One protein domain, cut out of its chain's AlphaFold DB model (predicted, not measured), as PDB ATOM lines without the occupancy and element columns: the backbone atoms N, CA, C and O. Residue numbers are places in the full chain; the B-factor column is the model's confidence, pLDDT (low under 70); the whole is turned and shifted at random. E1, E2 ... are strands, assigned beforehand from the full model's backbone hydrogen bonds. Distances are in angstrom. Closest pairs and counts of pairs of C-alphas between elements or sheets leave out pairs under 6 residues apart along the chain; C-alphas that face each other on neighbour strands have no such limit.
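This is residues 4 to 67 of the 142 residues of an uncharacterized protein of uncultured Flavonifractor sp (UniProt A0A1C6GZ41). What is the main picture? A single, twisted sheet of five strands in chain order, E1 to E5, makes the body, with no named helix over either face, and a long loop of residues 44 to 60 runs out beyond one end of the hairpin E4 and E5. How is it built in sum? The printed part has 64 residues with five named strands in the sheet order E1 - E2 - E3 - E4 - E5, all antiparallel; its class is all strand, though under half of the residues, 30 of 64, are in named elements. How large is its outline? It is loose, with a radius of gyration of the C-alphas of 13.7 A, and elongated, spanning 38 by 22 by 20 A.

Which inner strands are neighbours? E3, residues 28 to 32, and E4, residues 38 to 43, form an antiparallel hairpin at 176 degrees, with N 30 and O 39 2.8 A apart. E2, residues 16 to 22, forms a hairpin with E3 at 165 degrees, antiparallel, with N 18 and O 31 2.9 A apart. Which strands are at the edges? E1, residues 4 to 9, is antiparallel to E2 at 153 degrees, and this hairpin has N 17 and O 8 2.8 A apart. E5, residues 61 to 66, is antiparallel to E4 at 165 degrees; in this hairpin N 62 and O 42 are 2.8 A apart, and C-alphas 39 and 65, which face each other, are 4.6 A apart. Which strands are apart? E1 is apart from E4 and E5, and E5 is also apart from E2 and E3.

Where do the first and last strands lie? E1 begins with C-alpha 4 at (-21.796, 20.509, -20.763) and is 16.4 A long from first to last C-alpha. E5 is 16.2 A long and ends with C-alpha 66 at (-21.690, 19.827, 1.048). How long are the others? E2, the longest strand with 7 residues, measures 19.6 A, E3 13.6 A and E4 16.7 A; E4 ends with C-alpha 43 at (-9.063, 23.782, -10.529).

How far does the printed part reach? The two C-alphas farthest apart, those of Gly 14 and Asp 48, are 40.7 A apart. Which links are long? The link E4 to E5, 17 residues, is long; E2 to E3 and E3 to E4 are tight, and E1 to E2 is short. Is there a cut or a weak place? The printed part has no cut, its mean pLDDT is 94.7, and no printed residue is under 70.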
ATOM      1  N   VAL A   4     -21.007  21.733 -20.623       93.69
ATOM      2  CA  VAL A   4     -21.796  20.509 -20.763       93.69
ATOM      3  C   VAL A   4     -22.693  20.417 -19.543       93.69
ATOM      4  O   VAL A   4     -22.214  20.305 -18.418       93.69
ATOM      5  N   ILE A   5     -23.996  20.477 -19.792       94.38
ATOM      6  CA  ILE A   5     -25.025  20.435 -18.763       94.38
ATOM      7  C   ILE A   5     -25.799  19.130 -18.902       94.38
ATOM      8  O   ILE A   5     -26.122  18.717 -20.017       94.38
ATOM      9  N   GLY A   6     -26.116  18.499 -17.778       93.88
ATOM     10  CA  GLY A   6     -26.961  17.317 -17.769       93.88
ATOM     11  C   GLY A   6     -27.405  16.922 -16.374       93.88
ATOM     12  O   GLY A   6     -27.267  17.672 -15.405       93.88
ATOM     13  N   GLU A   7     -27.940  15.712 -16.283       95.00
ATOM     14  CA  GLU A   7     -28.463  15.151 -15.048       95.00
ATOM     15  C   GLU A   7     -27.908  13.753 -14.796       95.00
ATOM     16  O   GLU A   7     -27.630  12.982 -15.715       95.00
ATOM     17  N   LYS A   8     -27.757  13.413 -13.520       95.12
ATOM     18  CA  LYS A   8     -27.349  12.089 -13.052       95.12
ATOM     19  C   LYS A   8     -28.068  11.739 -11.758       95.12
ATOM     20  O   LYS A   8     -28.570  12.608 -11.050       95.12
ATOM     21  N   LYS A   9     -28.046  10.462 -11.384       97.19
ATOM     22  CA  LYS A   9     -28.594  10.010 -10.103       97.19
ATOM     23  C   LYS A   9     -27.804  10.574  -8.913       97.19
ATOM     24  O   LYS A   9     -26.583  10.422  -8.838       97.19
ATOM     25  N   CYS A  10     -28.506  11.172  -7.952       97.00
ATOM     26  CA  CYS A  10     -27.949  11.610  -6.677       97.00
ATOM     27  C   CYS A  10     -27.580  10.405  -5.804       97.00
ATOM     28  O   CYS A  10     -28.417   9.546  -5.522       97.00
ATOM     29  N   SER A  11     -26.346  10.382  -5.301       94.94
ATOM     30  CA  SER A  11     -25.839   9.306  -4.439       94.94
ATOM     31  C   SER A  11     -26.441   9.292  -3.029       94.94
ATOM     32  O   SER A  11     -26.304   8.288  -2.336       94.94
ATOM     33  N   LYS A  12     -27.085  10.383  -2.586       95.56
ATOM     34  CA  LYS A  12     -27.645  10.503  -1.227       95.56
ATOM     35  C   LYS A  12     -29.127  10.148  -1.143       95.56
ATOM     36  O   LYS A  12     -29.518   9.467  -0.209       95.56
ATOM     37  N   CYS A  13     -29.940  10.601  -2.098       95.88
ATOM     38  CA  CYS A  13     -31.396  10.422  -2.038       95.88
ATOM     39  C   CYS A  13     -32.016   9.755  -3.273       95.88
ATOM     40  O   CYS A  13     -33.229   9.614  -3.321       95.88
ATOM     41  N   GLY A  14     -31.225   9.385  -4.287       95.31
ATOM     42  CA  GLY A  14     -31.738   8.743  -5.504       95.31
ATOM     43  C   GLY A  14     -32.419   9.673  -6.518       95.31
ATOM     44  O   GLY A  14     -32.619   9.255  -7.656       95.31
ATOM     45  N   GLY A  15     -32.702  10.928  -6.154       95.25
ATOM     46  CA  GLY A  15     -33.264  11.942  -7.053       95.25
ATOM     47  C   GLY A  15     -32.313  12.442  -8.139       95.25
ATOM     48  O   GLY A  15     -31.131  12.090  -8.159       95.25
ATOM     49  N   SER A  16     -32.811  13.323  -9.011       95.19
ATOM     50  CA  SER A  16     -31.980  13.964 -10.036       95.19
ATOM     51  C   SER A  16     -30.967  14.952  -9.435       95.19
ATOM     52  O   SER A  16     -31.269  15.760  -8.542       95.19
ATOM     53  N   MET A  17     -29.730  14.852  -9.915       95.69
ATOM     54  CA  MET A  17     -28.615  15.740  -9.638       95.69
ATOM     55  C   MET A  17     -28.159  16.377 -10.941       95.69
ATOM     56  O   MET A  17     -27.613  15.711 -11.818       95.69
ATOM     57  N   PHE A  18     -28.367  17.682 -11.031       94.81
ATOM     58  CA  PHE A  18     -27.868  18.500 -12.119       94.81
ATOM     59  C   PHE A  18     -26.346  18.601 -12.035       94.81
ATOM     60  O   PHE A  18     -25.800  18.686 -10.928       94.81
ATOM     61  N   TYR A  19     -25.675  18.632 -13.180       95.94
ATOM     62  CA  TYR A  19     -24.272  19.005 -13.279       95.94
ATOM     63  C   TYR A  19     -24.055  20.043 -14.382       95.94
ATOM     64  O   TYR A  19     -24.707  20.005 -15.426       95.94
ATOM     65  N   ASP A  20     -23.112  20.945 -14.138       95.94
ATOM     66  CA  ASP A  20     -22.576  21.900 -15.104       95.94
ATOM     67  C   ASP A  20     -21.056  21.759 -15.112       95.94
ATOM     68  O   ASP A  20     -20.400  21.971 -14.089       95.94
ATOM     69  N   PHE A  21     -20.520  21.341 -16.255       95.56
ATOM     70  CA  PHE A  21     -19.090  21.242 -16.510       95.56
ATOM     71  C   PHE A  21     -18.657  22.360 -17.459       95.56
ATOM     72  O   PHE A  21     -18.978  22.323 -18.653       95.56
ATOM     73  N   ASP A  22     -17.891  23.330 -16.958       93.94
ATOM     74  CA  ASP A  22     -17.347  24.416 -17.772       93.94
ATOM     75  C   ASP A  22     -16.130  23.902 -18.554       93.94
ATOM     76  O   ASP A  22     -15.075  23.627 -17.996       93.94
ATOM     77  N   CYS A  23     -16.228  23.800 -19.879       90.44
ATOM     78  CA  CYS A  23     -15.147  23.260 -20.711       90.44
ATOM     79  C   CYS A  23     -13.907  24.170 -20.781       90.44
ATOM     80  O   CYS A  23     -12.862  23.741 -21.271       90.44
ATOM     81  N   ARG A  24     -14.015  25.439 -20.366       88.38
ATOM     82  CA  ARG A  24     -12.912  26.412 -20.367       88.38
ATOM     83  C   ARG A  24     -12.115  26.335 -19.079       88.38
ATOM     84  O   ARG A  24     -10.887  26.356 -19.135       88.38
ATOM     85  N   THR A  25     -12.797  26.288 -17.937       88.75
ATOM     86  CA  THR A  25     -12.133  26.185 -16.628       88.75
ATOM     87  C   THR A  25     -11.900  24.737 -16.209       88.75
ATOM     88  O   THR A  25     -11.032  24.492 -15.375       88.75
ATOM     89  N   GLN A  26     -12.612  23.802 -16.848       89.31
ATOM     90  CA  GLN A  26     -12.737  22.382 -16.511       89.31
ATOM     91  C   GLN A  26     -13.310  22.138 -15.108       89.31
ATOM     92  O   GLN A  26     -13.198  21.043 -14.566       89.31
ATOM     93  N   GLU A  27     -13.931  23.154 -14.520       94.12
ATOM     94  CA  GLU A  27     -14.581  23.055 -13.221       94.12
ATOM     95  C   GLU A  27     -15.953  22.407 -13.381       94.12
ATOM     96  O   GLU A  27     -16.624  22.559 -14.407       94.12
ATOM     97  N   GLU A  28     -16.373  21.678 -12.352       96.00
ATOM     98  CA  GLU A  28     -17.668  21.014 -12.343       96.00
ATOM     99  C   GLU A  28     -18.419  21.360 -11.069       96.00
ATOM    100  O   GLU A  28     -17.903  21.200  -9.960       96.00
ATOM    101  N   TYR A  29     -19.667  21.779 -11.229       96.50
ATOM    102  CA  TYR A  29     -20.588  21.960 -10.124       96.50
ATOM    103  C   TYR A  29     -21.766  21.012 -10.270       96.50
ATOM    104  O   TYR A  29     -22.345  20.871 -11.347       96.50
ATOM    105  N   ARG A  30     -22.145  20.367  -9.167       97.06
ATOM    106  CA  ARG A  30     -23.287  19.459  -9.114       97.06
ATOM    107  C   ARG A  30     -24.219  19.816  -7.974       97.06
ATOM    108  O   ARG A  30     -23.766  20.120  -6.872       97.06
ATOM    109  N   MET A  31     -25.519  19.664  -8.208       97.12
ATOM    110  CA  MET A  31     -26.560  19.977  -7.231       97.12
ATOM    111  C   MET A  31     -27.745  19.017  -7.332       97.12
ATOM    112  O   MET A  31     -28.353  18.871  -8.392       97.12
ATOM    113  N   CYS A  32     -28.120  18.383  -6.220       97.62
ATOM    114  CA  CYS A  32     -29.330  17.569  -6.158       97.62
ATOM    115  C   CYS A  32     -30.580  18.430  -5.958       97.62
ATOM    116  O   CYS A  32     -30.664  19.189  -4.996       97.62
ATOM    117  N   SER A  33     -31.596  18.224  -6.800       95.88
ATOM    118  CA  SER A  33     -32.859  18.975  -6.765       95.88
ATOM    119  C   SER A  33     -33.778  18.634  -5.582       95.88
ATOM    120  O   SER A  33     -34.780  19.319  -5.393       95.88
ATOM    121  N   ARG A  34     -33.456  17.607  -4.781       95.81
ATOM    122  CA  ARG A  34     -34.265  17.163  -3.628       95.81
ATOM    123  C   ARG A  34     -33.561  17.369  -2.300       95.81
ATOM    124  O   ARG A  34     -34.010  18.161  -1.482       95.81
ATOM    125  N   CYS A  35     -32.455  16.659  -2.083       97.69
ATOM    126  CA  CYS A  35     -31.757  16.721  -0.803       97.69
ATOM    127  C   CYS A  35     -30.831  17.934  -0.668       97.69
ATOM    128  O   CYS A  35     -30.392  18.214   0.440       97.69
ATOM    129  N   GLY A  36     -30.524  18.637  -1.763       97.31
ATOM    130  CA  GLY A  36     -29.615  19.787  -1.758       97.31
ATOM    131  C   GLY A  36     -28.142  19.409  -1.621       97.31
ATOM    132  O   GLY A  36     -27.314  20.270  -1.360       97.31
ATOM    133  N   PHE A  37     -27.805  18.123  -1.755       98.00
ATOM    134  CA  PHE A  37     -26.419  17.668  -1.773       98.00
ATOM    135  C   PHE A  37     -25.684  18.272  -2.969       98.00
ATOM    136  O   PHE A  37     -26.164  18.163  -4.103       98.00
ATOM    137  N   THR A  38     -24.524  18.874  -2.717       97.75
ATOM    138  CA  THR A  38     -23.699  19.493  -3.756       97.75
ATOM    139  C   THR A  38     -22.300  18.912  -3.772       97.75
ATOM    140  O   THR A  38     -21.768  18.480  -2.748       97.75
ATOM    141  N   GLN A  39     -21.705  18.922  -4.956       97.69
ATOM    142  CA  GLN A  39     -20.314  18.557  -5.167       97.69
ATOM    143  C   GLN A  39     -19.677  19.600  -6.079       97.69
ATOM    144  O   GLN A  39     -20.310  20.042  -7.038       97.69
ATOM    145  N   GLU A  40     -18.445  19.978  -5.783       97.06
ATOM    146  CA  GLU A  40     -17.724  20.992  -6.539       97.06
ATOM    147  C   GLU A  40     -16.286  20.540  -6.789       97.06
ATOM    148  O   GLU A  40     -15.600  20.096  -5.866       97.06
ATOM    149  N   TRP A  41     -15.847  20.659  -8.042       96.62
ATOM    150  CA  TRP A  41     -14.469  20.460  -8.476       96.62
ATOM    151  C   TRP A  41     -13.922  21.792  -8.968       96.62
ATOM    152  O   TRP A  41     -14.332  22.284 -10.020       96.62
ATOM    153  N   LYS A  42     -12.989  22.365  -8.207       95.56
ATOM    154  CA  LYS A  42     -12.296  23.608  -8.549       95.56
ATOM    155  C   LYS A  42     -10.870  23.321  -8.974       95.56
ATOM    156  O   LYS A  42     -10.146  22.603  -8.287       95.56
ATOM    157  N   LEU A  43     -10.444  23.907 -10.086       94.62
ATOM    158  CA  LEU A  43      -9.063  23.782 -10.529       94.62
ATOM    159  C   LEU A  43      -8.171  24.625  -9.615       94.62
ATOM    160  O   LEU A  43      -8.364  25.838  -9.498       94.62
ATOM    161  N   LEU A  44      -7.171  24.014  -8.980       94.75
ATOM    162  CA  LEU A  44      -6.213  24.775  -8.189       94.75
ATOM    163  C   LEU A  44      -5.324  25.603  -9.119       94.75
ATOM    164  O   LEU A  44      -4.791  25.095 -10.105       94.75
ATOM    165  N   ARG A  45      -5.136  26.884  -8.790       93.81
ATOM    166  CA  ARG A  45      -4.353  27.822  -9.605       93.81
ATOM    167  C   ARG A  45      -3.139  28.360  -8.862       93.81
ATOM    168  O   ARG A  45      -3.143  28.483  -7.633       93.81
ATOM    169  N   ASN A  46      -2.086  28.639  -9.618       94.00
ATOM    170  CA  ASN A  46      -0.951  29.442  -9.173       94.00
ATOM    171  C   ASN A  46      -1.352  30.924  -9.098       94.00
ATOM    172  O   ASN A  46      -2.414  31.316  -9.584       94.00
ATOM    173  N   GLU A  47      -0.491  31.756  -8.514       94.88
ATOM    174  CA  GLU A  47      -0.728  33.205  -8.416       94.88
ATOM    175  C   GLU A  47      -0.855  33.887  -9.789       94.88
ATOM    176  O   GLU A  47      -1.555  34.887  -9.920       94.88
ATOM    177  N   ASP A  48      -0.235  33.320 -10.826       93.69
ATOM    178  CA  ASP A  48      -0.315  33.796 -12.212       93.69
ATOM    179  C   ASP A  48      -1.587  33.338 -12.961       93.69
ATOM    180  O   ASP A  48      -1.771  33.662 -14.135       93.69
ATOM    181  N   GLY A  49      -2.472  32.582 -12.300       88.69
ATOM    182  CA  GLY A  49      -3.723  32.068 -12.861       88.69
ATOM    183  C   GLY A  49      -3.599  30.757 -13.647       88.69
ATOM    184  O   GLY A  49      -4.627  30.203 -14.061       88.69
ATOM    185  N   THR A  50      -2.386  30.225 -13.830       91.31
ATOM    186  CA  THR A  50      -2.163  28.917 -14.469       91.31
ATOM    187  C   THR A  50      -2.604  27.763 -13.569       91.31
ATOM    188  O   THR A  50      -2.685  27.901 -12.347       91.31
ATOM    189  N   ALA A  51      -2.917  26.614 -14.172       92.19
ATOM    190  CA  ALA A  51      -3.298  25.410 -13.438       92.19
ATOM    191  C   ALA A  51      -2.116  24.865 -12.624       92.19
ATOM    192  O   ALA A  51      -1.004  24.740 -13.140       92.19
ATOM    193  N   LYS A  52      -2.363  24.492 -11.367       94.69
ATOM    194  CA  LYS A  52      -1.412  23.711 -10.575       94.69
ATOM    195  C   LYS A  52      -1.387  22.276 -11.081       94.69
ATOM    196  O   LYS A  52      -2.436  21.670 -11.297       94.69
ATOM    197  N   LEU A  53      -0.182  21.741 -11.236       93.81
ATOM    198  CA  LEU A  53       0.064  20.393 -11.735       93.81
ATOM    199  C   LEU A  53       0.754  19.551 -10.661       93.81
ATOM    200  O   LEU A  53       1.570  20.068  -9.895       93.81
ATOM    201  N   ALA A  54       0.437  18.261 -10.622       93.50
ATOM    202  CA  ALA A  54       1.225  17.258  -9.922       93.50
ATOM    203  C   ALA A  54       2.539  16.977 -10.677       93.50
ATOM    204  O   ALA A  54       2.736  17.425 -11.808       93.50
ATOM    205  N   GLU A  55       3.438  16.204 -10.064       93.38
ATOM    206  CA  GLU A  55       4.736  15.849 -10.661       93.38
ATOM    207  C   GLU A  55       4.612  15.089 -11.994       93.38
ATOM    208  O   GLU A  55       5.480  15.203 -12.854       93.38
ATOM    209  N   ASP A  56       3.521  14.346 -12.190       94.19
ATOM    210  CA  ASP A  56       3.221  13.594 -13.415       94.19
ATOM    211  C   ASP A  56       2.514  14.430 -14.502       94.19
ATOM    212  O   ASP A  56       2.169  13.911 -15.565       94.19
ATOM    213  N   GLY A  57       2.301  15.727 -14.255       89.56
ATOM    214  CA  GLY A  57       1.623  16.644 -15.169       89.56
ATOM    215  C   GLY A  57       0.093  16.605 -15.100       89.56
ATOM    216  O   GLY A  57      -0.559  17.316 -15.867       89.56
ATOM    217  N   THR A  58      -0.499  15.821 -14.192       90.56
ATOM    218  CA  THR A  58      -1.951  15.839 -13.961       90.56
ATOM    219  C   THR A  58      -2.382  17.105 -13.222       90.56
ATOM    220  O   THR A  58      -1.629  17.693 -12.448       90.56
ATOM    221  N   TRP A  59      -3.601  17.571 -13.489       91.81
ATOM    222  CA  TRP A  59      -4.135  18.784 -12.870       91.81
ATOM    223  C   TRP A  59      -4.518  18.528 -11.418       91.81
ATOM    224  O   TRP A  59      -5.115  17.499 -11.101       91.81
ATOM    225  N   LEU A  60      -4.199  19.481 -10.545       93.81
ATOM    226  CA  LEU A  60      -4.589  19.433  -9.144       93.81
ATOM    227  C   LEU A  60      -5.940  20.117  -8.939       93.81
ATOM    228  O   LEU A  60      -6.154  21.255  -9.361       93.81
ATOM    229  N   TRP A  61      -6.825  19.424  -8.233       94.00
ATOM    230  CA  TRP A  61      -8.199  19.841  -7.990       94.00
ATOM    231  C   TRP A  61      -8.454  19.998  -6.501       94.00
ATOM    232  O   TRP A  61      -7.952  19.213  -5.697       94.00
ATOM    233  N   ASP A  62      -9.271  20.984  -6.157       95.44
ATOM    234  CA  ASP A  62      -9.953  21.029  -4.876       95.44
ATOM    235  C   ASP A  62     -11.343  20.424  -5.048       95.44
ATOM    236  O   ASP A  62     -12.094  20.801  -5.955       95.44
ATOM    237  N   TYR A  63     -11.658  19.457  -4.198       96.38
ATOM    238  CA  TYR A  63     -12.925  18.753  -4.222       96.38
ATOM    239  C   TYR A  63     -13.650  18.970  -2.907       96.38
ATOM    240  O   TYR A  63     -13.151  18.610  -1.842       96.38
ATOM    241  N   THR A  64     -14.859  19.516  -2.999       97.06
ATOM    242  CA  THR A  64     -15.710  19.746  -1.837       97.06
ATOM    243  C   THR A  64     -17.067  19.086  -2.027       97.06
ATOM    244  O   THR A  64     -17.714  19.232  -3.065       97.06
ATOM    245  N   GLU A  65     -17.527  18.393  -0.988       96.88
ATOM    246  CA  GLU A  65     -18.924  17.990  -0.843       96.88
ATOM    247  C   GLU A  65     -19.598  18.855   0.220       96.88
ATOM    248  O   GLU A  65     -19.004  19.177   1.249       96.88
ATOM    249  N   THR A  66     -20.867  19.198   0.010       97.06
ATOM    250  CA  THR A  66     -21.690  19.827   1.048       97.06
ATOM    251  C   THR A  66     -22.927  18.986   1.287       97.06
ATOM    252  O   THR A  66     -23.680  18.667   0.362       97.06
ATOM    253  N   VAL A  67     -23.129  18.606   2.550       96.69
ATOM    254  CA  VAL A  67     -24.342  17.917   2.987       96.69
ATOM    255  C   VAL A  67     -25.522  18.863   2.795       96.69
ATOM    256  O   VAL A  67     -25.520  19.982   3.303       96.69
TER     257      VAL A  67